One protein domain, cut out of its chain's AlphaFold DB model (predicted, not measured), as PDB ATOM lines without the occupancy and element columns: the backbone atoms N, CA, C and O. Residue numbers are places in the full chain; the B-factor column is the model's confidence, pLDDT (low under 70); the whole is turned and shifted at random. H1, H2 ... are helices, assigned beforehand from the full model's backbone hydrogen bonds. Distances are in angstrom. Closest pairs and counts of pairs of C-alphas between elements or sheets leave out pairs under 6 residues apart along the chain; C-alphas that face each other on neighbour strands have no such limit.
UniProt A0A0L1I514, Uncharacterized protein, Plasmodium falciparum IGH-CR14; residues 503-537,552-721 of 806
ATOM      1  N   TYR A 503     119.291  86.564 130.990       75.06
ATOM      2  CA  TYR A 503     118.477  87.106 129.897       75.06
ATOM      3  C   TYR A 503     117.125  87.668 130.346       75.06
ATOM      4  O   TYR A 503     116.711  88.713 129.859       75.06
ATOM      5  N   VAL A 504     116.433  87.019 131.291       78.00
ATOM      6  CA  VAL A 504     115.144  87.534 131.796       78.00
ATOM      7  C   VAL A 504     115.363  88.842 132.546       78.00
ATOM      8  O   VAL A 504     114.606  89.791 132.364       78.00
ATOM      9  N   ILE A 505     116.424  88.921 133.355       83.44
ATOM     10  CA  ILE A 505     116.752  90.145 134.088       83.44
ATOM     11  C   ILE A 505     117.159  91.261 133.119       83.44
ATOM     12  O   ILE A 505     116.659  92.375 133.260       83.44
ATOM     13  N   TYR A 506     117.980  90.964 132.105       84.31
ATOM     14  CA  TYR A 506     118.283  91.911 131.029       84.31
ATOM     15  C   TYR A 506     117.014  92.412 130.335       84.31
ATOM     16  O   TYR A 506     116.814  93.618 130.216       84.31
ATOM     17  N   ASN A 507     116.107  91.508 129.958       82.44
ATOM     18  CA  ASN A 507     114.852  91.867 129.307       82.44
ATOM     19  C   ASN A 507     113.987  92.772 130.187       82.44
ATOM     20  O   ASN A 507     113.422  93.734 129.680       82.44
ATOM     21  N   ILE A 508     113.900  92.507 131.495       85.81
ATOM     22  CA  ILE A 508     113.185  93.376 132.442       85.81
ATOM     23  C   ILE A 508     113.840  94.760 132.500       85.81
ATOM     24  O   ILE A 508     113.133  95.765 132.438       85.81
ATOM     25  N   ILE A 509     115.174  94.823 132.590       89.19
ATOM     26  CA  ILE A 509     115.931  96.082 132.590       89.19
ATOM     27  C   ILE A 509     115.641  96.872 131.313       89.19
ATOM     28  O   ILE A 509     115.248  98.031 131.395       89.19
ATOM     29  N   HIS A 510     115.787  96.242 130.150       85.69
ATOM     30  CA  HIS A 510     115.590  96.863 128.846       85.69
ATOM     31  C   HIS A 510     114.144  97.347 128.653       85.69
ATOM     32  O   HIS A 510     113.907  98.508 128.327       85.69
ATOM     33  N   LYS A 511     113.158  96.494 128.953       83.56
ATOM     34  CA  LYS A 511     111.728  96.833 128.899       83.56
ATOM     35  C   LYS A 511     111.378  98.003 129.818       83.56
ATOM     36  O   LYS A 511     110.691  98.925 129.387       83.56
ATOM     37  N   PHE A 512     111.849  97.990 131.066       87.25
ATOM     38  CA  PHE A 512     111.553  99.063 132.021       87.25
ATOM     39  C   PHE A 512     112.302 100.363 131.691       87.25
ATOM     40  O   PHE A 512     111.779 101.454 131.895       87.25
ATOM     41  N   ASN A 513     113.508 100.269 131.135       89.50
ATOM     42  CA  ASN A 513     114.255 101.419 130.642       89.50
ATOM     43  C   ASN A 513     113.517 102.112 129.479       89.50
ATOM     44  O   ASN A 513     113.288 103.320 129.541       89.50
ATOM     45  N   ASN A 514     113.043 101.344 128.494       85.19
ATOM     46  CA  ASN A 514     112.226 101.861 127.389       85.19
ATOM     47  C   ASN A 514     110.873 102.408 127.865       85.19
ATOM     48  O   ASN A 514     110.412 103.434 127.369       85.19
ATOM     49  N   PHE A 515     110.257 101.763 128.860       85.25
ATOM     50  CA  PHE A 515     109.060 102.272 129.528       85.25
ATOM     51  C   PHE A 515     109.281 103.683 130.084       85.25
ATOM     52  O   PHE A 515     108.500 104.588 129.794       85.25
ATOM     53  N   LEU A 516     110.352 103.887 130.861       88.19
ATOM     54  CA  LEU A 516     110.673 105.195 131.435       88.19
ATOM     55  C   LEU A 516     110.938 106.239 130.349       88.19
ATOM     56  O   LEU A 516     110.424 107.351 130.452       88.19
ATOM     57  N   LEU A 517     111.688 105.868 129.307       88.38
ATOM     58  CA  LEU A 517     111.965 106.745 128.171       88.38
ATOM     59  C   LEU A 517     110.672 107.237 127.527       88.38
ATOM     60  O   LEU A 517     110.489 108.438 127.359       88.38
ATOM     61  N   HIS A 518     109.754 106.320 127.236       83.00
ATOM     62  CA  HIS A 518     108.473 106.646 126.625       83.00
ATOM     63  C   HIS A 518     107.607 107.549 127.518       83.00
ATOM     64  O   HIS A 518     107.044 108.537 127.048       83.00
ATOM     65  N   ILE A 519     107.519 107.251 128.818       82.88
ATOM     66  CA  ILE A 519     106.739 108.066 129.759       82.88
ATOM     67  C   ILE A 519     107.303 109.485 129.860       82.88
ATOM     68  O   ILE A 519     106.539 110.445 129.771       82.88
ATOM     69  N   PHE A 520     108.619 109.644 130.022       86.88
ATOM     70  CA  PHE A 520     109.220 110.975 130.127       86.88
ATOM     71  C   PHE A 520     109.176 111.742 128.807       86.88
ATOM     72  O   PHE A 520     108.906 112.941 128.830       86.88
ATOM     73  N   TYR A 521     109.349 111.062 127.670       85.06
ATOM     74  CA  TYR A 521     109.168 111.662 126.352       85.06
ATOM     75  C   TYR A 521     107.758 112.243 126.195       85.06
ATOM     76  O   TYR A 521     107.625 113.428 125.892       85.06
ATOM     77  N   ASN A 522     106.716 111.467 126.505       78.19
ATOM     78  CA  ASN A 522     105.334 111.938 126.390       78.19
ATOM     79  C   ASN A 522     105.026 113.107 127.327       78.19
ATOM     80  O   ASN A 522     104.325 114.031 126.930       78.19
ATOM     81  N   ILE A 523     105.571 113.101 128.547       79.19
ATOM     82  CA  ILE A 523     105.434 114.241 129.465       79.19
ATOM     83  C   ILE A 523     106.143 115.485 128.896       79.19
ATOM     84  O   ILE A 523     105.678 116.596 129.120       79.19
ATOM     85  N   SER A 524     107.245 115.313 128.160       82.94
ATOM     86  CA  SER A 524     108.017 116.418 127.574       82.94
ATOM     87  C   SER A 524     107.472 116.961 126.246       82.94
ATOM     88  O   SER A 524     107.844 118.063 125.854       82.94
ATOM     89  N   LEU A 525     106.614 116.209 125.544       76.06
ATOM     90  CA  LEU A 525     106.100 116.575 124.215       76.06
ATOM     91  C   LEU A 525     105.190 117.808 124.218       76.06
ATOM     92  O   LEU A 525     105.105 118.517 123.214       76.06
ATOM     93  N   HIS A 526     104.501 118.051 125.328       70.19
ATOM     94  CA  HIS A 526     103.552 119.144 125.473       70.19
ATOM     95  C   HIS A 526     103.925 120.011 126.671       70.19
ATOM     96  O   HIS A 526     104.468 119.517 127.660       70.19
ATOM     97  N   ASP A 527     103.601 121.303 126.596       71.62
ATOM     98  CA  ASP A 527     103.680 122.169 127.768       71.62
ATOM     99  C   ASP A 527     102.745 121.603 128.846       71.62
ATOM    100  O   ASP A 527     101.540 121.449 128.631       71.62
ATOM    101  N   PHE A 528     103.298 121.286 130.014       78.00
ATOM    102  CA  PHE A 528     102.525 120.804 131.144       78.00
ATOM    103  C   PHE A 528     101.600 121.927 131.623       78.00
ATOM    104  O   PHE A 528     102.051 122.931 132.181       78.00
ATOM    105  N   GLU A 529     100.297 121.761 131.404       75.69
ATOM    106  CA  GLU A 529      99.268 122.725 131.784       75.69
ATOM    107  C   GLU A 529      98.377 122.140 132.878       75.69
ATOM    108  O   GLU A 529      97.660 121.160 132.676       75.69
ATOM    109  N   LEU A 530      98.411 122.772 134.053       72.56
ATOM    110  CA  LEU A 530      97.392 122.543 135.066       72.56
ATOM    111  C   LEU A 530      96.102 123.260 134.627       72.56
ATOM    112  O   LEU A 530      96.190 124.428 134.236       72.56
ATOM    113  N   PRO A 531      94.916 122.626 134.719       70.12
ATOM    114  CA  PRO A 531      93.670 123.271 134.332       70.12
ATOM    115  C   PRO A 531      93.483 124.636 135.003       70.12
ATOM    116  O   PRO A 531      93.643 124.783 136.218       70.12
ATOM    117  N   SER A 532      93.127 125.645 134.207       66.19
ATOM    118  CA  SER A 532      93.060 127.053 134.629       66.19
ATOM    119  C   SER A 532      92.067 127.312 135.770       66.19
ATOM    120  O   SER A 532      92.258 128.239 136.563       66.19
ATOM    121  N   HIS A 533      91.053 126.455 135.911       65.88
ATOM    122  CA  HIS A 533      90.085 126.498 137.006       65.88
ATOM    123  C   HIS A 533      90.694 126.156 138.381       65.88
ATOM    124  O   HIS A 533      90.105 126.506 139.398       65.88
ATOM    125  N   PHE A 534      91.881 125.537 138.445       68.25
ATOM    126  CA  PHE A 534      92.618 125.358 139.705       68.25
ATOM    127  C   PHE A 534      93.440 126.589 140.114       68.25
ATOM    128  O   PHE A 534      93.823 126.706 141.275       68.25
ATOM    129  N   LEU A 535      93.722 127.503 139.179       63.84
ATOM    130  CA  LEU A 535      94.595 128.662 139.400       63.84
ATOM    131  C   LEU A 535      93.823 129.959 139.681       63.84
ATOM    132  O   LEU A 535      94.410 130.912 140.191       63.84
ATOM    133  N   SER A 536      92.520 130.024 139.372       58.34
ATOM    134  CA  SER A 536      91.702 131.222 139.603       58.34
ATOM    135  C   SER A 536      90.258 130.901 140.006       58.34
ATOM    136  O   SER A 536      89.575 130.129 139.337       58.34
ATOM    137  N   ALA A 537      89.764 131.563 141.059       48.41
ATOM    138  CA  ALA A 537      88.383 131.433 141.549       48.41
ATOM    139  C   ALA A 537      87.322 132.037 140.598       48.41
ATOM    140  O   ALA A 537      86.126 131.808 140.756       48.41
ATOM    141  N   ILE A 552      98.002 111.782 130.349       59.72
ATOM    142  CA  ILE A 552      98.754 110.563 130.034       59.72
ATOM    143  C   ILE A 552      98.370 109.510 131.076       59.72
ATOM    144  O   ILE A 552      98.630 109.681 132.269       59.72
ATOM    145  N   LEU A 553      97.753 108.413 130.639       56.66
ATOM    146  CA  LEU A 553      97.444 107.277 131.502       56.66
ATOM    147  C   LEU A 553      98.755 106.674 132.026       56.66
ATOM    148  O   LEU A 553      99.406 105.862 131.369       56.66
ATOM    149  N   LEU A 554      99.155 107.081 133.232       58.22
ATOM    150  CA  LEU A 554     100.233 106.430 133.967       58.22
ATOM    151  C   LEU A 554      99.718 105.061 134.416       58.22
ATOM    152  O   LEU A 554      98.980 104.947 135.390       58.22
ATOM    153  N   ILE A 555     100.116 104.021 133.684       58.88
ATOM    154  CA  ILE A 555      99.675 102.632 133.899       58.88
ATOM    155  C   ILE A 555     100.135 102.074 135.257       58.88
ATOM    156  O   ILE A 555      99.572 101.102 135.754       58.88
ATOM    157  N   LEU A 556     101.113 102.708 135.909       59.28
ATOM    158  CA  LEU A 556     101.469 102.399 137.292       59.28
ATOM    159  C   LEU A 556     100.509 103.121 138.250       59.28
ATOM    160  O   LEU A 556     100.647 104.312 138.522       59.28
ATOM    161  N   TYR A 557      99.531 102.372 138.763       56.97
ATOM    162  CA  TYR A 557      98.369 102.917 139.468       56.97
ATOM    163  C   TYR A 557      98.648 103.401 140.902       56.97
ATOM    164  O   TYR A 557      97.853 104.177 141.434       56.97
ATOM    165  N   ASN A 558      99.714 102.944 141.579       71.88
ATOM    166  CA  ASN A 558      99.967 103.292 142.986       71.88
ATOM    167  C   ASN A 558     101.440 103.631 143.296       71.88
ATOM    168  O   ASN A 558     102.371 102.946 142.871       71.88
ATOM    169  N   LYS A 559     101.654 104.618 144.181       76.25
ATOM    170  CA  LYS A 559     102.935 104.953 144.838       76.25
ATOM    171  C   LYS A 559     103.740 103.724 145.276       76.25
ATOM    172  O   LYS A 559     104.962 103.705 145.125       76.25
ATOM    173  N   LYS A 560     103.084 102.724 145.885       81.19
ATOM    174  CA  LYS A 560     103.765 101.510 146.378       81.19
ATOM    175  C   LYS A 560     104.369 100.688 145.234       81.19
ATOM    176  O   LYS A 560     105.498 100.225 145.375       81.19
ATOM    177  N   GLU A 561     103.652 100.558 144.121       83.25
ATOM    178  CA  GLU A 561     104.094  99.824 142.929       83.25
ATOM    179  C   GLU A 561     105.242 100.563 142.248       83.25
ATOM    180  O   GLU A 561     106.306  99.977 142.080       83.25
ATOM    181  N   ILE A 562     105.084 101.869 141.982       84.06
ATOM    182  CA  ILE A 562     106.128 102.724 141.381       84.06
ATOM    183  C   ILE A 562     107.448 102.583 142.143       84.06
ATOM    184  O   ILE A 562     108.503 102.332 141.558       84.06
ATOM    185  N   LYS A 563     107.383 102.693 143.475       87.56
ATOM    186  CA  LYS A 563     108.550 102.553 144.345       87.56
ATOM    187  C   LYS A 563     109.235 101.199 144.177       87.56
ATOM    188  O   LYS A 563     110.462 101.140 144.135       87.56
ATOM    189  N   LEU A 564     108.468 100.109 144.170       88.44
ATOM    190  CA  LEU A 564     109.032  98.763 144.112       88.44
ATOM    191  C   LEU A 564     109.569  98.429 142.719       88.44
ATOM    192  O   LEU A 564     110.655  97.864 142.637       88.44
ATOM    193  N   TYR A 565     108.868  98.830 141.658       89.94
ATOM    194  CA  TYR A 565     109.327  98.682 140.278       89.94
ATOM    195  C   TYR A 565     110.657  99.389 140.050       89.94
ATOM    196  O   TYR A 565     111.619  98.746 139.636       89.94
ATOM    197  N   ILE A 566     110.755 100.676 140.406       90.00
ATOM    198  CA  ILE A 566     112.011 101.417 140.250       90.00
ATOM    199  C   ILE A 566     113.105 100.813 141.132       90.00
ATOM    200  O   ILE A 566     114.229 100.633 140.674       90.00
ATOM    201  N   HIS A 567     112.790 100.430 142.373       90.94
ATOM    202  CA  HIS A 567     113.772  99.795 143.249       90.94
ATOM    203  C   HIS A 567     114.327  98.488 142.664       90.94
ATOM    204  O   HIS A 567     115.539  98.263 142.724       90.94
ATOM    205  N   ILE A 568     113.465  97.629 142.112       91.38
ATOM    206  CA  ILE A 568     113.878  96.384 141.457       91.38
ATOM    207  C   ILE A 568     114.683  96.696 140.204       91.38
ATOM    208  O   ILE A 568     115.764  96.141 140.064       91.38
ATOM    209  N   TYR A 569     114.215  97.609 139.352       91.56
ATOM    210  CA  TYR A 569     114.922  98.036 138.146       91.56
ATOM    211  C   TYR A 569     116.340  98.527 138.455       91.56
ATOM    212  O   TYR A 569     117.296  97.974 137.918       91.56
ATOM    213  N   VAL A 570     116.496  99.480 139.382       91.12
ATOM    214  CA  VAL A 570     117.808 100.014 139.792       91.12
ATOM    215  C   VAL A 570     118.710  98.910 140.310       91.12
ATOM    216  O   VAL A 570     119.886  98.812 139.957       91.12
ATOM    217  N   SER A 571     118.155  98.048 141.156       91.44
ATOM    218  CA  SER A 571     118.943  96.998 141.775       91.44
ATOM    219  C   SER A 571     119.328  95.903 140.779       91.44
ATOM    220  O   SER A 571     120.450  95.409 140.830       91.44
ATOM    221  N   PHE A 572     118.436  95.525 139.865       91.50
ATOM    222  CA  PHE A 572     118.731  94.597 138.777       91.50
ATOM    223  C   PHE A 572     119.768  95.184 137.837       91.50
ATOM    224  O   PHE A 572     120.733  94.490 137.547       91.50
ATOM    225  N   PHE A 573     119.643  96.453 137.447       90.00
ATOM    226  CA  PHE A 573     120.642  97.137 136.631       90.00
ATOM    227  C   PHE A 573     122.029  97.076 137.282       90.00
ATOM    228  O   PHE A 573     122.982  96.605 136.666       90.00
ATOM    229  N   PHE A 574     122.135  97.472 138.556       88.38
ATOM    230  CA  PHE A 574     123.388  97.428 139.316       88.38
ATOM    231  C   PHE A 574     123.989  96.021 139.379       88.38
ATOM    232  O   PHE A 574     125.166  95.810 139.083       88.38
ATOM    233  N   LEU A 575     123.179  95.047 139.795       87.19
ATOM    234  CA  LEU A 575     123.648  93.686 140.012       87.19
ATOM    235  C   LEU A 575     123.991  92.984 138.701       87.19
ATOM    236  O   LEU A 575     124.988  92.268 138.649       87.19
ATOM    237  N   PHE A 576     123.202  93.215 137.654       86.62
ATOM    238  CA  PHE A 576     123.448  92.674 136.328       86.62
ATOM    239  C   PHE A 576     124.714  93.272 135.720       86.62
ATOM    240  O   PHE A 576     125.543  92.526 135.207       86.62
ATOM    241  N   HIS A 577     124.922  94.585 135.868       85.38
ATOM    242  CA  HIS A 577     126.158  95.234 135.442       85.38
ATOM    243  C   HIS A 577     127.371  94.615 136.133       85.38
ATOM    244  O   HIS A 577     128.271  94.118 135.463       85.38
ATOM    245  N   SER A 578     127.345  94.528 137.470       83.44
ATOM    246  CA  SER A 578     128.407  93.871 138.236       83.44
ATOM    247  C   SER A 578     128.631  92.431 137.767       83.44
ATOM    248  O   SER A 578     129.775  92.028 137.581       83.44
ATOM    249  N   TYR A 579     127.571  91.645 137.572       81.94
ATOM    250  CA  TYR A 579     127.675  90.263 137.104       81.94
ATOM    251  C   TYR A 579     128.342  90.165 135.724       81.94
ATOM    252  O   TYR A 579     129.218  89.323 135.533       81.94
ATOM    253  N   CYS A 580     127.982  91.040 134.785       80.75
ATOM    254  CA  CYS A 580     128.571  91.066 133.447       80.75
ATOM    255  C   CYS A 580     130.049  91.462 133.484       80.75
ATOM    256  O   CYS A 580     130.860  90.794 132.849       80.75
ATOM    257  N   THR A 581     130.420  92.473 134.279       79.06
ATOM    258  CA  THR A 581     131.820  92.901 134.443       79.06
ATOM    259  C   THR A 581     132.694  91.793 135.025       79.06
ATOM    260  O   THR A 581     133.812  91.602 134.568       79.06
ATOM    261  N   HIS A 582     132.200  91.038 136.013       80.06
ATOM    262  CA  HIS A 582     132.978  89.946 136.613       80.06
ATOM    263  C   HIS A 582     133.152  88.750 135.666       80.06
ATOM    264  O   HIS A 582     134.129  88.020 135.794       80.06
ATOM    265  N   ASN A 583     132.218  88.547 134.733       76.12
ATOM    266  CA  ASN A 583     132.219  87.413 133.805       76.12
ATOM    267  C   ASN A 583     132.633  87.791 132.369       76.12
ATOM    268  O   ASN A 583     132.517  86.954 131.478       76.12
ATOM    269  N   ASN A 584     133.089  89.027 132.127       74.44
ATOM    270  CA  ASN A 584     133.440  89.559 130.802       74.44
ATOM    271  C   ASN A 584     132.347  89.366 129.728       74.44
ATOM    272  O   ASN A 584     132.650  89.092 128.568       74.44
ATOM    273  N   ILE A 585     131.072  89.506 130.103       74.88
ATOM    274  CA  ILE A 585     129.948  89.357 129.168       74.88
ATOM    275  C   ILE A 585     129.584  90.726 128.584       74.88
ATOM    276  O   ILE A 585     129.306  91.671 129.327       74.88
ATOM    277  N   LEU A 586     129.570  90.821 127.254       69.44
ATOM    278  CA  LEU A 586     129.157  92.019 126.522       69.44
ATOM    279  C   LEU A 586     127.626  92.062 126.391       69.44
ATOM    280  O   LEU A 586     127.006  91.086 125.984       69.44
ATOM    281  N   TYR A 587     127.042  93.211 126.728       75.69
ATOM    282  CA  TYR A 587     125.627  93.555 126.541       75.69
ATOM    283  C   TYR A 587     125.532  94.999 126.026       75.69
ATOM    284  O   TYR A 587     126.503  95.752 126.148       75.69
ATOM    285  N   GLU A 588     124.370  95.395 125.499       77.44
ATOM    286  CA  GLU A 588     124.079  96.727 124.931       77.44
ATOM    287  C   GLU A 588     123.939  97.806 126.025       77.44
ATOM    288  O   GLU A 588     122.922  98.479 126.191       77.44
ATOM    289  N   TRP A 589     124.986  97.972 126.834       81.75
ATOM    290  CA  TRP A 589     125.032  98.984 127.885       81.75
ATOM    291  C   TRP A 589     124.981 100.402 127.319       81.75
ATOM    292  O   TRP A 589     124.442 101.288 127.975       81.75
ATOM    293  N   THR A 590     125.509 100.618 126.113       82.38
ATOM    294  CA  THR A 590     125.473 101.914 125.420       82.38
ATOM    295  C   THR A 590     124.047 102.405 125.239       82.38
ATOM    296  O   THR A 590     123.751 103.542 125.591       82.38
ATOM    297  N   ASP A 591     123.151 101.527 124.799       84.12
ATOM    298  CA  ASP A 591     121.779 101.888 124.451       84.12
ATOM    299  C   ASP A 591     120.965 102.158 125.720       84.12
ATOM    300  O   ASP A 591     120.278 103.173 125.831       84.12
ATOM    301  N   LEU A 592     121.134 101.322 126.752       86.94
ATOM    302  CA  LEU A 592     120.500 101.525 128.059       86.94
ATOM    303  C   LEU A 592     120.948 102.829 128.740       86.94
ATOM    304  O   LEU A 592     120.145 103.522 129.381       86.94
ATOM    305  N   ILE A 593     122.235 103.167 128.630       88.44
ATOM    306  CA  ILE A 593     122.790 104.410 129.173       88.44
ATOM    307  C   ILE A 593     122.344 105.611 128.340       88.44
ATOM    308  O   ILE A 593     121.939 106.618 128.921       88.44
ATOM    309  N   GLN A 594     122.318 105.496 127.013       89.19
ATOM    310  CA  GLN A 594     121.808 106.540 126.129       89.19
ATOM    311  C   GLN A 594     120.335 106.840 126.416       89.19
ATOM    312  O   GLN A 594     119.960 108.003 126.532       89.19
ATOM    313  N   ASN A 595     119.509 105.815 126.610       89.19
ATOM    314  CA  ASN A 595     118.117 105.983 127.017       89.19
ATOM    315  C   ASN A 595     118.000 106.657 128.385       89.19
ATOM    316  O   ASN A 595     117.171 107.543 128.564       89.19
ATOM    317  N   THR A 596     118.857 106.295 129.345       90.00
ATOM    318  CA  THR A 596     118.900 106.968 130.654       90.00
ATOM    319  C   THR A 596     119.262 108.450 130.506       90.00
ATOM    320  O   THR A 596     118.645 109.286 131.161       90.00
ATOM    321  N   SER A 597     120.208 108.785 129.623       89.12
ATOM    322  CA  SER A 597     120.574 110.169 129.303       89.12
ATOM    323  C   SER A 597     119.409 110.934 128.663       89.12
ATOM    324  O   SER A 597     119.033 112.001 129.141       89.12
ATOM    325  N   LYS A 598     118.732 110.336 127.675       89.75
ATOM    326  CA  LYS A 598     117.520 110.905 127.063       89.75
ATOM    327  C   LYS A 598     116.396 111.110 128.077       89.75
ATOM    328  O   LYS A 598     115.741 112.140 128.051       89.75
ATOM    329  N   CYS A 599     116.183 110.188 129.019       90.62
ATOM    330  CA  CYS A 599     115.221 110.384 130.111       90.62
ATOM    331  C   CYS A 599     115.534 111.646 130.928       90.62
ATOM    332  O   CYS A 599     114.625 112.406 131.254       90.62
ATOM    333  N   ILE A 600     116.809 111.872 131.261       89.62
ATOM    334  CA  ILE A 600     117.257 113.069 131.985       89.62
ATOM    335  C   ILE A 600     116.992 114.330 131.150       89.62
ATOM    336  O   ILE A 600     116.484 115.321 131.683       89.62
ATOM    337  N   GLU A 601     117.296 114.286 129.853       89.25
ATOM    338  CA  GLU A 601     117.030 115.373 128.909       89.25
ATOM    339  C   GLU A 601     115.530 115.682 128.816       89.25
ATOM    340  O   GLU A 601     115.129 116.828 129.006       89.25
ATOM    341  N   HIS A 602     114.681 114.667 128.630       89.75
ATOM    342  CA  HIS A 602     113.229 114.831 128.580       89.75
ATOM    343  C   HIS A 602     112.685 115.452 129.861       89.75
ATOM    344  O   HIS A 602     111.921 116.404 129.767       89.75
ATOM    345  N   ILE A 603     113.115 114.990 131.045       88.31
ATOM    346  CA  ILE A 603     112.705 115.586 132.328       88.31
ATOM    347  C   ILE A 603     113.131 117.057 132.413       88.31
ATOM    348  O   ILE A 603     112.382 117.884 132.937       88.31
ATOM    349  N   SER A 604     114.319 117.392 131.913       87.94
ATOM    350  CA  SER A 604     114.841 118.763 131.928       87.94
ATOM    351  C   SER A 604     114.105 119.670 130.933       87.94
ATOM    352  O   SER A 604     113.871 120.839 131.220       87.94
ATOM    353  N   ASN A 605     113.654 119.125 129.803       87.94
ATOM    354  CA  ASN A 605     112.961 119.868 128.750       87.94
ATOM    355  C   ASN A 605     111.460 120.082 129.007       87.94
ATOM    356  O   ASN A 605     110.810 120.759 128.210       87.94
ATOM    357  N   ILE A 606     110.901 119.547 130.099       86.88
ATOM    358  CA  ILE A 606     109.499 119.782 130.476       86.88
ATOM    359  C   ILE A 606     109.286 121.278 130.718       86.88
ATOM    360  O   ILE A 606     109.919 121.878 131.589       86.88
ATOM    361  N   LYS A 607     108.350 121.866 129.974       84.31
ATOM    362  CA  LYS A 607     107.915 123.255 130.142       84.31
ATOM    363  C   LYS A 607     106.581 123.293 130.870       84.31
ATOM    364  O   LYS A 607     105.725 122.449 130.632       84.31
ATOM    365  N   PHE A 608     106.396 124.277 131.746       81.19
ATOM    366  CA  PHE A 608     105.152 124.469 132.492       81.19
ATOM    367  C   PHE A 608     104.416 125.703 131.978       81.19
ATOM    368  O   PHE A 608     104.943 126.819 132.027       81.19
ATOM    369  N   LYS A 609     103.168 125.534 131.541       73.38
ATOM    370  CA  LYS A 609     102.313 126.672 131.196       73.38
ATOM    371  C   LYS A 609     101.921 127.411 132.480       73.38
ATOM    372  O   LYS A 609     101.600 126.787 133.488       73.38
ATOM    373  N   ASN A 610     101.952 128.744 132.454       68.88
ATOM    374  CA  ASN A 610     101.689 129.606 133.619       68.88
ATOM    375  C   ASN A 610     102.665 129.416 134.801       68.88
ATOM    376  O   ASN A 610     102.296 129.614 135.958       68.88
ATOM    377  N   GLU A 611     103.934 129.103 134.525       73.19
ATOM    378  CA  GLU A 611     104.996 128.910 135.528       73.19
ATOM    379  C   GLU A 611     105.050 130.011 136.609       73.19
ATOM    380  O   GLU A 611     105.214 129.731 137.796       73.19
ATOM    381  N   ILE A 612     104.861 131.276 136.219       68.06
ATOM    382  CA  ILE A 612     104.857 132.421 137.144       68.06
ATOM    383  C   ILE A 612     103.694 132.332 138.146       68.06
ATOM    384  O   ILE A 612     103.884 132.612 139.328       68.06
ATOM    385  N   GLN A 613     102.507 131.909 137.703       67.75
ATOM    386  CA  GLN A 613     101.340 131.743 138.576       67.75
ATOM    387  C   GLN A 613     101.537 130.564 139.537       67.75
ATOM    388  O   GLN A 613     101.218 130.685 140.716       67.75
ATOM    389  N   LEU A 614     102.152 129.470 139.071       71.31
ATOM    390  CA  LEU A 614     102.507 128.321 139.912       71.31
ATOM    391  C   LEU A 614     103.492 128.702 141.031       71.31
ATOM    392  O   LEU A 614     103.370 128.222 142.157       71.31
ATOM    393  N   LYS A 615     104.451 129.596 140.746       67.81
ATOM    394  CA  LYS A 615     105.398 130.115 141.751       67.81
ATOM    395  C   LYS A 615     104.723 130.986 142.808       67.81
ATOM    396  O   LYS A 615     105.084 130.901 143.978       67.81
ATOM    397  N   LEU A 616     103.791 131.842 142.385       63.44
ATOM    398  CA  LEU A 616     103.169 132.875 143.223       63.44
ATOM    399  C   LEU A 616     101.922 132.398 143.977       63.44
ATOM    400  O   LEU A 616     101.406 133.145 144.811       63.44
ATOM    401  N   TYR A 617     101.426 131.190 143.697       64.88
ATOM    402  CA  TYR A 617     100.219 130.669 144.328       64.88
ATOM    403  C   TYR A 617     100.390 130.566 145.852       64.88
ATOM    404  O   TYR A 617     101.142 129.735 146.368       64.88
ATOM    405  N   ASN A 618      99.664 131.423 146.572       56.31
ATOM    406  CA  ASN A 618      99.510 131.373 148.020       56.31
ATOM    407  C   ASN A 618      98.139 130.763 148.331       56.31
ATOM    408  O   ASN A 618      97.131 131.187 147.777       56.31
ATOM    409  N   VAL A 619      98.096 129.794 149.251       51.12
ATOM    410  CA  VAL A 619      96.919 128.979 149.641       51.12
ATOM    411  C   VAL A 619      95.803 129.802 150.336       51.12
ATOM    412  O   VAL A 619      94.978 129.271 151.072       51.12
ATOM    413  N   THR A 620      95.753 131.121 150.158       37.75
ATOM    414  CA  THR A 620      94.970 132.049 150.990       37.75
ATOM    415  C   THR A 620      93.462 132.088 150.734       37.75
ATOM    416  O   THR A 620      92.776 132.847 151.407       37.75
ATOM    417  N   SER A 621      92.896 131.243 149.873       40.62
ATOM    418  CA  SER A 621      91.437 131.088 149.786       40.62
ATOM    419  C   SER A 621      91.061 129.662 149.393       40.62
ATOM    420  O   SER A 621      90.832 129.355 148.225       40.62
ATOM    421  N   ARG A 622      91.019 128.767 150.386       49.69
ATOM    422  CA  ARG A 622      90.290 127.500 150.266       49.69
ATOM    423  C   ARG A 622      88.802 127.823 150.375       49.69
ATOM    424  O   ARG A 622      88.270 127.870 151.477       49.69
ATOM    425  N   GLU A 623      88.161 128.129 149.254       46.03
ATOM    426  CA  GLU A 623      86.701 128.085 149.203       46.03
ATOM    427  C   GLU A 623      86.272 126.616 149.246       46.03
ATOM    428  O   GLU A 623      86.835 125.778 148.534       46.03
ATOM    429  N   ASP A 624      85.319 126.287 150.118       43.19
ATOM    430  CA  ASP A 624      84.753 124.944 150.215       43.19
ATOM    431  C   ASP A 624      84.038 124.604 148.898       43.19
ATOM    432  O   ASP A 624      82.923 125.047 148.621       43.19
ATOM    433  N   ILE A 625      84.700 123.812 148.051       52.78
ATOM    434  CA  ILE A 625      84.122 123.327 146.797       52.78
ATOM    435  C   ILE A 625      83.040 122.301 147.152       52.78
ATOM    436  O   ILE A 625      83.340 121.160 147.502       52.78
ATOM    437  N   HIS A 626      81.768 122.690 147.052       51.06
ATOM    438  CA  HIS A 626      80.617 121.816 147.318       51.06
ATOM    439  C   HIS A 626      80.281 120.840 146.167       51.06
ATOM    440  O   HIS A 626      79.385 120.006 146.310       51.06
ATOM    441  N   ASN A 627      80.984 120.916 145.031       62.09
ATOM    442  CA  ASN A 627      80.701 120.105 143.847       62.09
ATOM    443  C   ASN A 627      81.506 118.787 143.829       62.09
ATOM    444  O   ASN A 627      82.736 118.796 143.757       62.09
ATOM    445  N   LYS A 628      80.810 117.639 143.852       61.53
ATOM    446  CA  LYS A 628      81.428 116.296 143.870       61.53
ATOM    447  C   LYS A 628      82.272 115.999 142.623       61.53
ATOM    448  O   LYS A 628      83.290 115.321 142.743       61.53
ATOM    449  N   ASP A 629      81.891 116.522 141.458       61.94
ATOM    450  CA  ASP A 629      82.605 116.267 140.197       61.94
ATOM    451  C   ASP A 629      83.955 117.005 140.139       61.94
ATOM    452  O   ASP A 629      84.960 116.460 139.679       61.94
ATOM    453  N   GLU A 630      84.012 118.225 140.678       65.06
ATOM    454  CA  GLU A 630      85.252 119.005 140.790       65.06
ATOM    455  C   GLU A 630      86.205 118.396 141.823       65.06
ATOM    456  O   GLU A 630      87.401 118.291 141.555       65.06
ATOM    457  N   GLN A 631      85.686 117.895 142.950       67.44
ATOM    458  CA  GLN A 631      86.483 117.150 143.933       67.44
ATOM    459  C   GLN A 631      87.089 115.866 143.336       67.44
ATOM    460  O   GLN A 631      88.265 115.572 143.559       67.44
ATOM    461  N   GLN A 632      86.327 115.113 142.534       69.00
ATOM    462  CA  GLN A 632      86.841 113.918 141.856       69.00
ATOM    463  C   GLN A 632      87.918 114.251 140.817       69.00
ATOM    464  O   GLN A 632      88.935 113.557 140.745       69.00
ATOM    465  N   ASN A 633      87.737 115.315 140.032       73.00
ATOM    466  CA  ASN A 633      88.747 115.764 139.073       73.00
ATOM    467  C   ASN A 633      90.023 116.242 139.773       73.00
ATOM    468  O   ASN A 633      91.125 115.877 139.360       73.00
ATOM    469  N   LYS A 634      89.882 116.974 140.878       74.38
ATOM    470  CA  LYS A 634      91.001 117.400 141.716       74.38
ATOM    471  C   LYS A 634      91.770 116.191 142.270       74.38
ATOM    472  O   LYS A 634      92.984 116.099 142.114       74.38
ATOM    473  N   MET A 635      91.073 115.171 142.775       75.19
ATOM    474  CA  MET A 635      91.702 113.923 143.231       75.19
ATOM    475  C   MET A 635      92.458 113.181 142.109       75.19
ATOM    476  O   MET A 635      93.554 112.667 142.340       75.19
ATOM    477  N   LYS A 636      91.919 113.145 140.880       76.44
ATOM    478  CA  LYS A 636      92.599 112.544 139.715       76.44
ATOM    479  C   LYS A 636      93.908 113.266 139.386       76.44
ATOM    480  O   LYS A 636      94.935 112.608 139.224       76.44
ATOM    481  N   TRP A 637      93.896 114.598 139.351       78.44
ATOM    482  CA  TRP A 637      95.093 115.408 139.105       78.44
ATOM    483  C   TRP A 637      96.122 115.304 140.239       78.44
ATOM    484  O   TRP A 637      97.324 115.234 139.970       78.44
ATOM    485  N   ALA A 638      95.677 115.219 141.497       80.69
ATOM    486  CA  ALA A 638      96.559 114.983 142.639       80.69
ATOM    487  C   ALA A 638      97.259 113.621 142.523       80.69
ATOM    488  O   ALA A 638      98.469 113.528 142.718       80.69
ATOM    489  N   ASN A 639      96.531 112.567 142.144       79.69
ATOM    490  CA  ASN A 639      97.109 111.241 141.923       79.69
ATOM    491  C   ASN A 639      98.090 111.228 140.744       79.69
ATOM    492  O   ASN A 639      99.179 110.671 140.865       79.69
ATOM    493  N   TYR A 640      97.738 111.873 139.631       80.69
ATOM    494  CA  TYR A 640      98.591 111.962 138.447       80.69
ATOM    495  C   TYR A 640      99.917 112.684 138.737       80.69
ATOM    496  O   TYR A 640     100.991 112.117 138.532       80.69
ATOM    497  N   THR A 641      99.853 113.894 139.300       82.75
ATOM    498  CA  THR A 641     101.046 114.679 139.674       82.75
ATOM    499  C   THR A 641     101.896 113.962 140.723       82.75
ATOM    500  O   THR A 641     103.117 113.895 140.591       82.75
ATOM    501  N   SER A 642     101.265 113.339 141.719       86.06
ATOM    502  CA  SER A 642     101.935 112.511 142.728       86.06
ATOM    503  C   SER A 642     102.691 111.329 142.105       86.06
ATOM    504  O   SER A 642     103.847 111.084 142.456       86.06
ATOM    505  N   SER A 643     102.100 110.632 141.131       84.81
ATOM    506  CA  SER A 643     102.759 109.534 140.410       84.81
ATOM    507  C   SER A 643     103.982 110.000 139.617       84.81
ATOM    508  O   SER A 643     105.024 109.347 139.701       84.81
ATOM    509  N   ILE A 644     103.909 111.146 138.925       87.12
ATOM    510  CA  ILE A 644     105.068 111.748 138.233       87.12
ATOM    511  C   ILE A 644     106.177 112.076 139.234       87.12
ATOM    512  O   ILE A 644     107.330 111.690 139.032       87.12
ATOM    513  N   ILE A 645     105.827 112.731 140.348       89.44
ATOM    514  CA  ILE A 645     106.778 113.066 141.411       89.44
ATOM    515  C   ILE A 645     107.490 111.804 141.894       89.44
ATOM    516  O   ILE A 645     108.718 111.799 141.974       89.44
ATOM    517  N   TYR A 646     106.764 110.721 142.191       88.88
ATOM    518  CA  TYR A 646     107.388 109.475 142.640       88.88
ATOM    519  C   TYR A 646     108.271 108.835 141.566       88.88
ATOM    520  O   TYR A 646     109.370 108.397 141.905       88.88
ATOM    521  N   LEU A 647     107.837 108.805 140.303       88.69
ATOM    522  CA  LEU A 647     108.635 108.278 139.192       88.69
ATOM    523  C   LEU A 647     109.985 108.996 139.098       88.69
ATOM    524  O   LEU A 647     111.023 108.341 139.163       88.69
ATOM    525  N   ILE A 648     109.980 110.331 139.040       89.94
ATOM    526  CA  ILE A 648     111.209 111.134 138.953       89.94
ATOM    527  C   ILE A 648     112.048 110.965 140.228       89.94
ATOM    528  O   ILE A 648     113.240 110.683 140.152       89.94
ATOM    529  N   THR A 649     111.426 111.062 141.408       90.56
ATOM    530  CA  THR A 649     112.107 110.983 142.716       90.56
ATOM    531  C   THR A 649     112.881 109.676 142.887       90.56
ATOM    532  O   THR A 649     114.010 109.699 143.376       90.56
ATOM    533  N   TYR A 650     112.297 108.534 142.507       90.19
ATOM    534  CA  TYR A 650     112.991 107.247 142.582       90.19
ATOM    535  C   TYR A 650     113.936 107.027 141.391       90.19
ATOM    536  O   TYR A 650     114.961 106.371 141.557       90.19
ATOM    537  N   PHE A 651     113.651 107.592 140.212       91.31
ATOM    538  CA  PHE A 651     114.563 107.540 139.064       91.31
ATOM    539  C   PHE A 651     115.900 108.245 139.342       91.31
ATOM    540  O   PHE A 651     116.926 107.825 138.808       91.31
ATOM    541  N   LEU A 652     115.942 109.228 140.251       91.50
ATOM    542  CA  LEU A 652     117.199 109.824 140.722       91.50
ATOM    543  C   LEU A 652     118.202 108.785 141.257       91.50
ATOM    544  O   LEU A 652     119.403 109.015 141.156       91.50
ATOM    545  N   ASP A 653     117.747 107.636 141.780       91.00
ATOM    546  CA  ASP A 653     118.641 106.547 142.208       91.00
ATOM    547  C   ASP A 653     119.427 105.965 141.015       91.00
ATOM    548  O   ASP A 653     120.612 105.655 141.148       91.00
ATOM    549  N   MET A 654     118.799 105.865 139.833       90.81
ATOM    550  CA  MET A 654     119.494 105.477 138.600       90.81
ATOM    551  C   MET A 654     120.493 106.531 138.156       90.81
ATOM    552  O   MET A 654     121.612 106.181 137.793       90.81
ATOM    553  N   VAL A 655     120.096 107.805 138.198       89.81
ATOM    554  CA  VAL A 655     120.949 108.927 137.788       89.81
ATOM    555  C   VAL A 655     122.198 109.005 138.667       89.81
ATOM    556  O   VAL A 655     123.306 109.147 138.157       89.81
ATOM    557  N   GLU A 656     122.051 108.853 139.987       89.25
ATOM    558  CA  GLU A 656     123.193 108.769 140.908       89.25
ATOM    559  C   GLU A 656     124.120 107.611 140.564       89.25
ATOM    560  O   GLU A 656     125.342 107.771 140.588       89.25
ATOM    561  N   TYR A 657     123.554 106.447 140.252       87.75
ATOM    562  CA  TYR A 657     124.329 105.257 139.950       87.75
ATOM    563  C   TYR A 657     125.133 105.396 138.650       87.75
ATOM    564  O   TYR A 657     126.347 105.180 138.664       87.75
ATOM    565  N   THR A 658     124.493 105.784 137.544       87.81
ATOM    566  CA  THR A 658     125.156 105.916 136.234       87.81
ATOM    567  C   THR A 658     126.237 106.989 136.253       87.81
ATOM    568  O   THR A 658     127.326 106.775 135.717       87.81
ATOM    569  N   ILE A 659     125.982 108.099 136.950       84.50
ATOM    570  CA  ILE A 659     126.989 109.126 137.186       84.50
ATOM    571  C   ILE A 659     128.134 108.573 138.031       84.50
ATOM    572  O   ILE A 659     129.281 108.725 137.627       84.50
ATOM    573  N   SER A 660     127.861 107.919 139.167       83.44
ATOM    574  CA  SER A 660     128.903 107.396 140.071       83.44
ATOM    575  C   SER A 660     129.818 106.376 139.391       83.44
ATOM    576  O   SER A 660     131.006 106.302 139.707       83.44
ATOM    577  N   MET A 661     129.280 105.616 138.435       80.62
ATOM    578  CA  MET A 661     130.031 104.674 137.600       80.62
ATOM    579  C   MET A 661     130.744 105.341 136.411       80.62
ATOM    580  O   MET A 661     131.383 104.643 135.630       80.62
ATOM    581  N   LYS A 662     130.664 106.672 136.274       81.88
ATOM    582  CA  LYS A 662     131.213 107.467 135.161       81.88
ATOM    583  C   LYS A 662     130.691 107.050 133.780       81.88
ATOM    584  O   LYS A 662     131.377 107.247 132.783       81.88
ATOM    585  N   MET A 663     129.491 106.472 133.721       83.19
ATOM    586  CA  MET A 663     128.838 106.104 132.458       83.19
ATOM    587  C   MET A 663     128.166 107.303 131.790       83.19
ATOM    588  O   MET A 663     128.051 107.338 130.574       83.19
ATOM    589  N   ILE A 664     127.723 108.269 132.596       82.25
ATOM    590  CA  ILE A 664     127.218 109.570 132.155       82.25
ATOM    591  C   ILE A 664     128.090 110.622 132.826       82.25
ATOM    592  O   ILE A 664     128.348 110.535 134.036       82.25
ATOM    593  N   SER A 665     128.570 111.600 132.063       78.44
ATOM    594  CA  SER A 665     129.321 112.695 132.662       78.44
ATOM    595  C   SER A 665     128.371 113.601 133.447       78.44
ATOM    596  O   SER A 665     127.225 113.839 133.071       78.44
ATOM    597  N   ILE A 666     128.842 114.137 134.570       71.94
ATOM    598  CA  ILE A 666     128.032 115.071 135.366       71.94
ATOM    599  C   ILE A 666     127.735 116.354 134.574       71.94
ATOM    600  O   ILE A 666     126.724 117.020 134.817       71.94
ATOM    601  N   ASP A 667     128.612 116.695 133.633       69.69
ATOM    602  CA  ASP A 667     128.511 117.890 132.804       69.69
ATOM    603  C   ASP A 667     127.389 117.792 131.769       69.69
ATOM    604  O   ASP A 667     126.724 118.795 131.527       69.69
ATOM    605  N   GLU A 668     127.090 116.590 131.272       69.50
ATOM    606  CA  GLU A 668     125.955 116.321 130.376       69.50
ATOM    607  C   GLU A 668     124.587 116.422 131.075       69.50
ATOM    608  O   GLU A 668     123.562 116.528 130.410       69.50
ATOM    609  N   VAL A 669     124.542 116.408 132.413       77.00
ATOM    610  CA  VAL A 669     123.282 116.424 133.173       77.00
ATOM    611  C   VAL A 669     122.974 117.818 133.711       77.00
ATOM    612  O   VAL A 669     123.680 118.318 134.596       77.00
ATOM    613  N   ASP A 670     121.865 118.426 133.283       81.75
ATOM    614  CA  ASP A 670     121.366 119.670 133.882       81.75
ATOM    615  C   ASP A 670     120.642 119.413 135.216       81.75
ATOM    616  O   ASP A 670     119.418 119.424 135.346       81.75
ATOM    617  N   ILE A 671     121.450 119.183 136.254       81.31
ATOM    618  CA  ILE A 671     121.002 118.993 137.641       81.31
ATOM    619  C   ILE A 671     120.097 120.147 138.092       81.31
ATOM    620  O   ILE A 671     119.140 119.920 138.835       81.31
ATOM    621  N   ASN A 672     120.393 121.383 137.676       84.62
ATOM    622  CA  ASN A 672     119.632 122.539 138.121       84.62
ATOM    623  C   ASN A 672     118.207 122.486 137.568       84.62
ATOM    624  O   ASN A 672     117.261 122.489 138.352       84.62
ATOM    625  N   ILE A 673     118.055 122.349 136.250       85.81
ATOM    626  CA  ILE A 673     116.739 122.302 135.603       85.81
ATOM    627  C   ILE A 673     115.952 121.060 136.038       85.81
ATOM    628  O   ILE A 673     114.768 121.156 136.355       85.81
ATOM    629  N   MET A 674     116.602 119.903 136.172       86.56
ATOM    630  CA  MET A 674     115.926 118.688 136.634       86.56
ATOM    631  C   MET A 674     115.376 118.836 138.065       86.56
ATOM    632  O   MET A 674     114.230 118.470 138.337       86.56
ATOM    633  N   THR A 675     116.170 119.385 138.994       86.69
ATOM    634  CA  THR A 675     115.698 119.641 140.371       86.69
ATOM    635  C   THR A 675     114.601 120.698 140.406       86.69
ATOM    636  O   THR A 675     113.638 120.559 141.159       86.69
ATOM    637  N   TYR A 676     114.713 121.712 139.552       88.62
ATOM    638  CA  TYR A 676     113.726 122.763 139.385       88.62
ATOM    639  C   TYR A 676     112.368 122.221 138.907       88.62
ATOM    640  O   TYR A 676     111.354 122.450 139.568       88.62
ATOM    641  N   ASN A 677     112.345 121.418 137.839       89.44
ATOM    642  CA  ASN A 677     111.120 120.819 137.302       89.44
ATOM    643  C   ASN A 677     110.448 119.876 138.309       89.44
ATOM    644  O   ASN A 677     109.225 119.881 138.441       89.44
ATOM    645  N   LEU A 678     111.225 119.114 139.089       89.50
ATOM    646  CA  LEU A 678     110.674 118.277 140.160       89.50
ATOM    647  C   LEU A 678     109.982 119.111 141.252       89.50
ATOM    648  O   LEU A 678     108.923 118.726 141.756       89.50
ATOM    649  N   PHE A 679     110.542 120.268 141.607       88.81
ATOM    650  CA  PHE A 679     109.894 121.189 142.536       88.81
ATOM    651  C   PHE A 679     108.652 121.871 141.940       88.81
ATOM    652  O   PHE A 679     107.678 122.077 142.665       88.81
ATOM    653  N   LEU A 680     108.636 122.168 140.637       87.44
ATOM    654  CA  LEU A 680     107.437 122.663 139.956       87.44
ATOM    655  C   LEU A 680     106.312 121.621 139.934       87.44
ATOM    656  O   LEU A 680     105.170 121.959 140.234       87.44
ATOM    657  N   PHE A 681     106.618 120.340 139.710       88.12
ATOM    658  CA  PHE A 681     105.627 119.272 139.873       88.12
ATOM    659  C   PHE A 681     105.065 119.213 141.295       88.12
ATOM    660  O   PHE A 681     103.856 119.049 141.471       88.12
ATOM    661  N   TYR A 682     105.911 119.391 142.315       89.00
ATOM    662  CA  TYR A 682     105.443 119.506 143.696       89.00
ATOM    663  C   TYR A 682     104.507 120.711 143.890       89.00
ATOM    664  O   TYR A 682     103.490 120.571 144.566       89.00
ATOM    665  N   LYS A 683     104.790 121.862 143.268       85.06
ATOM    666  CA  LYS A 683     103.890 123.027 143.296       85.06
ATOM    667  C   LYS A 683     102.538 122.740 142.649       85.06
ATOM    668  O   LYS A 683     101.512 123.075 143.232       85.06
ATOM    669  N   CYS A 684     102.514 122.045 141.515       84.81
ATOM    670  CA  CYS A 684     101.263 121.575 140.916       84.81
ATOM    671  C   CYS A 684     100.490 120.655 141.874       84.81
ATOM    672  O   CYS A 684      99.282 120.805 142.029       84.81
ATOM    673  N   TYR A 685     101.178 119.746 142.573       85.69
ATOM    674  CA  TYR A 685     100.547 118.888 143.579       85.69
ATOM    675  C   TYR A 685     100.003 119.682 144.782       85.69
ATOM    676  O   TYR A 685      98.905 119.399 145.248       85.69
ATOM    677  N   GLU A 686     100.728 120.694 145.266       84.06
ATOM    678  CA  GLU A 686     100.299 121.574 146.367       84.06
ATOM    679  C   GLU A 686      98.995 122.323 146.046       84.06
ATOM    680  O   GLU A 686      98.160 122.490 146.931       84.06
ATOM    681  N   ILE A 687      98.795 122.732 144.789       79.06
ATOM    682  CA  ILE A 687      97.586 123.441 144.330       79.06
ATOM    683  C   ILE A 687      96.369 122.508 144.298       79.06
ATOM    684  O   ILE A 687      95.250 122.894 144.646       79.06
ATOM    685  N   VAL A 688      96.587 121.268 143.870       77.69
ATOM    686  CA  VAL A 688      95.520 120.295 143.628       77.69
ATOM    687  C   VAL A 688      95.210 119.463 144.881       77.69
ATOM    688  O   VAL A 688      94.130 118.908 145.010       77.69
ATOM    689  N   CYS A 689      96.100 119.366 145.859       80.19
ATOM    690  CA  CYS A 689      95.844 118.586 147.066       80.19
ATOM    691  C   CYS A 689      95.097 119.407 148.138       80.19
ATOM    692  O   CYS A 689      95.468 120.538 148.444       80.19
ATOM    693  N   ASP A 690      94.060 118.830 148.755       70.62
ATOM    694  CA  ASP A 690      93.277 119.499 149.813       70.62
ATOM    695  C   ASP A 690      93.804 119.219 151.232       70.62
ATOM    696  O   ASP A 690      93.528 119.950 152.189       70.62
ATOM    697  N   THR A 691      94.605 118.168 151.391       76.81
ATOM    698  CA  THR A 691      95.044 117.625 152.679       76.81
ATOM    699  C   THR A 691      96.430 118.160 153.056       76.81
ATOM    700  O   THR A 691      97.471 117.721 152.571       76.81
ATOM    701  N   GLU A 692      96.480 119.093 154.014       77.38
ATOM    702  CA  GLU A 692      97.742 119.715 154.463       77.38
ATOM    703  C   GLU A 692      98.796 118.688 154.929       77.38
ATOM    704  O   GLU A 692      99.998 118.868 154.716       77.38
ATOM    705  N   ASN A 693      98.353 117.577 155.526       75.56
ATOM    706  CA  ASN A 693      99.237 116.496 155.962       75.56
ATOM    707  C   ASN A 693      99.910 115.769 154.787       75.56
ATOM    708  O   ASN A 693     101.102 115.465 154.870       75.56
ATOM    709  N   GLU A 694      99.186 115.502 153.696       78.62
ATOM    710  CA  GLU A 694      99.749 114.818 152.524       78.62
ATOM    711  C   GLU A 694     100.692 115.745 151.754       78.62
ATOM    712  O   GLU A 694     101.790 115.323 151.387       78.62
ATOM    713  N   ILE A 695     100.341 117.031 151.631       83.00
ATOM    714  CA  ILE A 695     101.214 118.070 151.059       83.00
ATOM    715  C   ILE A 695     102.558 118.106 151.788       83.00
ATOM    716  O   ILE A 695     103.612 118.035 151.152       83.00
ATOM    717  N   LYS A 696     102.541 118.170 153.127       84.06
ATOM    718  CA  LYS A 696     103.771 118.161 153.936       84.06
ATOM    719  C   LYS A 696     104.548 116.856 153.764       84.06
ATOM    720  O   LYS A 696     105.773 116.890 153.651       84.06
ATOM    721  N   LEU A 697     103.868 115.710 153.717       83.94
ATOM    722  CA  LEU A 697     104.509 114.406 153.545       83.94
ATOM    723  C   LEU A 697     105.238 114.292 152.197       83.94
ATOM    724  O   LEU A 697     106.399 113.865 152.160       83.94
ATOM    725  N   ILE A 698     104.582 114.668 151.094       84.38
ATOM    726  CA  ILE A 698     105.193 114.644 149.759       84.38
ATOM    727  C   ILE A 698     106.323 115.664 149.685       84.38
ATOM    728  O   ILE A 698     107.413 115.305 149.240       84.38
ATOM    729  N   TYR A 699     106.122 116.874 150.211       89.00
ATOM    730  CA  TYR A 699     107.168 117.889 150.276       89.00
ATOM    731  C   TYR A 699     108.442 117.362 150.929       89.00
ATOM    732  O   TYR A 699     109.512 117.418 150.330       89.00
ATOM    733  N   PHE A 700     108.344 116.810 152.143       87.06
ATOM    734  CA  PHE A 700     109.519 116.296 152.842       87.06
ATOM    735  C   PHE A 700     110.165 115.132 152.092       87.06
ATOM    736  O   PHE A 700     111.389 115.023 152.091       87.06
ATOM    737  N   THR A 701     109.366 114.289 151.431       86.00
ATOM    738  CA  THR A 701     109.881 113.186 150.607       86.00
ATOM    739  C   THR A 701     110.720 113.719 149.444       86.00
ATOM    740  O   THR A 701     111.855 113.278 149.261       86.00
ATOM    741  N   VAL A 702     110.193 114.691 148.697       88.94
ATOM    742  CA  VAL A 702     110.863 115.314 147.546       88.94
ATOM    743  C   VAL A 702     112.078 116.117 147.997       88.94
ATOM    744  O   VAL A 702     113.191 115.867 147.539       88.94
ATOM    745  N   TRP A 703     111.895 117.031 148.950       91.00
ATOM    746  CA  TRP A 703     112.942 117.923 149.437       91.00
ATOM    747  C   TRP A 703     114.125 117.140 150.014       91.00
ATOM    748  O   TRP A 703     115.273 117.408 149.665       91.00
ATOM    749  N   TYR A 704     113.865 116.123 150.848       89.50
ATOM    750  CA  TYR A 704     114.932 115.305 151.424       89.50
ATOM    751  C   TYR A 704     115.658 114.472 150.363       89.50
ATOM    752  O   TYR A 704     116.882 114.341 150.427       89.50
ATOM    753  N   ARG A 705     114.935 113.934 149.369       89.69
ATOM    754  CA  ARG A 705     115.552 113.173 148.274       89.69
ATOM    755  C   ARG A 705     116.414 114.060 147.376       89.69
ATOM    756  O   ARG A 705     117.499 113.625 146.997       89.69
ATOM    757  N   ILE A 706     115.977 115.279 147.062       90.00
ATOM    758  CA  ILE A 706     116.770 116.254 146.296       90.00
ATOM    759  C   ILE A 706     118.001 116.682 147.102       90.00
ATOM    760  O   ILE A 706     119.112 116.688 146.578       90.00
ATOM    761  N   TYR A 707     117.836 116.968 148.395       89.50
ATOM    762  CA  TYR A 707     118.952 117.258 149.297       89.50
ATOM    763  C   TYR A 707     119.990 116.124 149.293       89.50
ATOM    764  O   TYR A 707     121.186 116.384 149.136       89.50
ATOM    765  N   SER A 708     119.553 114.863 149.416       89.31
ATOM    766  CA  SER A 708     120.463 113.713 149.384       89.31
ATOM    767  C   SER A 708     121.124 113.539 148.018       89.31
ATOM    768  O   SER A 708     122.324 113.279 147.971       89.31
ATOM    769  N   PHE A 709     120.369 113.736 146.931       87.81
ATOM    770  CA  PHE A 709     120.848 113.680 145.549       87.81
ATOM    771  C   PHE A 709     121.971 114.684 145.299       87.81
ATOM    772  O   PHE A 709     123.070 114.311 144.893       87.81
ATOM    773  N   ILE A 710     121.735 115.957 145.621       86.31
ATOM    774  CA  ILE A 710     122.720 117.019 145.415       86.31
ATOM    775  C   ILE A 710     123.967 116.754 146.265       86.31
ATOM    776  O   ILE A 710     125.082 116.866 145.766       86.31
ATOM    777  N   ILE A 711     123.816 116.335 147.528       84.94
ATOM    778  CA  ILE A 711     124.971 115.972 148.365       84.94
ATOM    779  C   ILE A 711     125.755 114.794 147.780       84.94
ATOM    780  O   ILE A 711     126.985 114.809 147.851       84.94
ATOM    781  N   CYS A 712     125.073 113.783 147.234       83.69
ATOM    782  CA  CYS A 712     125.701 112.646 146.564       83.69
ATOM    783  C   CYS A 712     126.574 113.135 145.400       83.69
ATOM    784  O   CYS A 712     127.782 112.898 145.408       83.69
ATOM    785  N   MET A 713     126.004 113.947 144.505       79.94
ATOM    786  CA  MET A 713     126.716 114.537 143.366       79.94
ATOM    787  C   MET A 713     127.912 115.392 143.790       79.94
ATOM    788  O   MET A 713     128.996 115.290 143.224       79.94
ATOM    789  N   LEU A 714     127.749 116.188 144.846       76.12
ATOM    790  CA  LEU A 714     128.798 117.033 145.415       76.12
ATOM    791  C   LEU A 714     129.931 116.254 146.106       76.12
ATOM    792  O   LEU A 714     130.990 116.820 146.377       76.12
ATOM    793  N   ASN A 715     129.727 114.983 146.456       77.38
ATOM    794  CA  ASN A 715     130.780 114.132 147.017       77.38
ATOM    795  C   ASN A 715     131.642 113.458 145.944       77.38
ATOM    796  O   ASN A 715     132.697 112.921 146.285       77.38
ATOM    797  N   LEU A 716     131.224 113.478 144.678       73.88
ATOM    798  CA  LEU A 716     131.996 112.902 143.587       73.88
ATOM    799  C   LEU A 716     133.176 113.825 143.267       73.88
ATOM    800  O   LEU A 716     133.004 114.995 142.930       73.88
ATOM    801  N   GLY A 717     134.397 113.300 143.400       59.69
ATOM    802  CA  GLY A 717     135.634 114.091 143.315       59.69
ATOM    803  C   GLY A 717     135.902 114.761 141.960       59.69
ATOM    804  O   GLY A 717     136.765 115.624 141.892       59.69
ATOM    805  N   TYR A 718     135.157 114.396 140.913       64.69
ATOM    806  CA  TYR A 718     135.251 114.956 139.558       64.69
ATOM    807  C   TYR A 718     134.088 115.907 139.217       64.69
ATOM    808  O   TYR A 718     133.831 116.169 138.048       64.69
ATOM    809  N   PHE A 719     133.368 116.438 140.216       61.84
ATOM    810  CA  PHE A 719     132.378 117.503 140.013       61.84
ATOM    811  C   PHE A 719     133.082 118.839 139.674       61.84
ATOM    812  O   PHE A 719     133.194 119.760 140.497       61.84
ATOM    813  N   GLU A 720     133.584 118.949 138.444       60.72
ATOM    814  CA  GLU A 720     134.311 120.110 137.916       60.72
ATOM    815  C   GLU A 720     133.401 121.151 137.248       60.72
ATOM    816  O   GLU A 720     133.864 122.001 136.497       60.72
ATOM    817  N   LYS A 721     132.104 121.180 137.583       61.50
ATOM    818  CA  LYS A 721     131.222 122.252 137.100       61.50
ATOM    819  C   LYS A 721     131.710 123.638 137.523       61.50
ATOM    820  O   LYS A 721     132.136 123.828 138.678       61.50
TER     821      LYS A 721
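This is residues 503 to 537 and 552 to 721 of the 806 residues of an uncharacterized protein of Plasmodium falciparum IGH-CR14 (UniProt A0A0L1I514). The longest helix, H5, is the middle of a row of three helices side by side, H2, H5 and H6. H7 packs on one side of the row, over H5 and H6, and H1 and H3, side by side, cross the other side on a slant, touching H2 and H6; the short H4 sits by H6. The printed part has 205 residues, with seven named helices in the order H1 to H7 and no named strand, class all helix. It is compact, with a radius of gyration of the C-alphas of 18.5 A, yet elongated, spanning 64 by 38 by 30 A.

H5, residues 628 to 660, forms with H6, residues 671 to 688, and H7, residues 692 to 715, an up-and-down bundle, each helix running against the one before it. H5 and H6 are a helical hairpin at a shallow tilt of 19 degrees, closest at the C-alphas of Ala 638 and Val 688, 5.5 A. H6 and H7 form another, at 4 degrees, with the C-alphas of Glu 686 and Ile 695 closest at 5.9 A. H5 touches H2, residues 559 to 582, with residues 642 to 657 alone; they run the same way at 16 degrees, and the C-alphas of Val 570 and Met 654 are closest at 5.8 A. H1, residues 503 to 525, and H3, residues 589 to 605, touch at a shallow tilt of 23 degrees, the same way, closest at the C-alphas of Leu 517 and Cys 599, 5.3 A. H1 touches H2 at a steep tilt of 52 degrees with residues 505 to 512 alone, closest at the C-alphas of Ile 509 and Tyr 569, 6.0 A. H6 is the hub, touching H3, H5, H7 and H4, residues 611 to 616; the C-alphas of Ser 604 and Met 674 are the closest of H3 and H6, 4.8 A, those of Leu 614 and Lys 683 of H4 and H6, 6.4 A. H1 and H7 are apart. Every O i to N i+4 pair is within hydrogen-bond range in H1, H2, H3, H4, H6 and H7, and 27 of 29 in H5.

H1 begins at C-alpha 503 (118.477, 87.106, 129.897). H5 is 48.5 A long from C-alpha 628 (81.428, 116.296, 143.870), H2 34.6 A, H7 34.3 A, ending at C-alpha 715 (130.780, 114.132, 147.017).

The C-alphas farthest apart, of Asn 584 and His 626, are 64.1 A apart. Residues 538 to 551 are not printed; C-alphas 537 and 552 are 26.0 A apart across the cut. The link H4 to H5 is long. Mean pLDDT of the printed part is 79.0; 41 residues are under 70, among them 615 to 632.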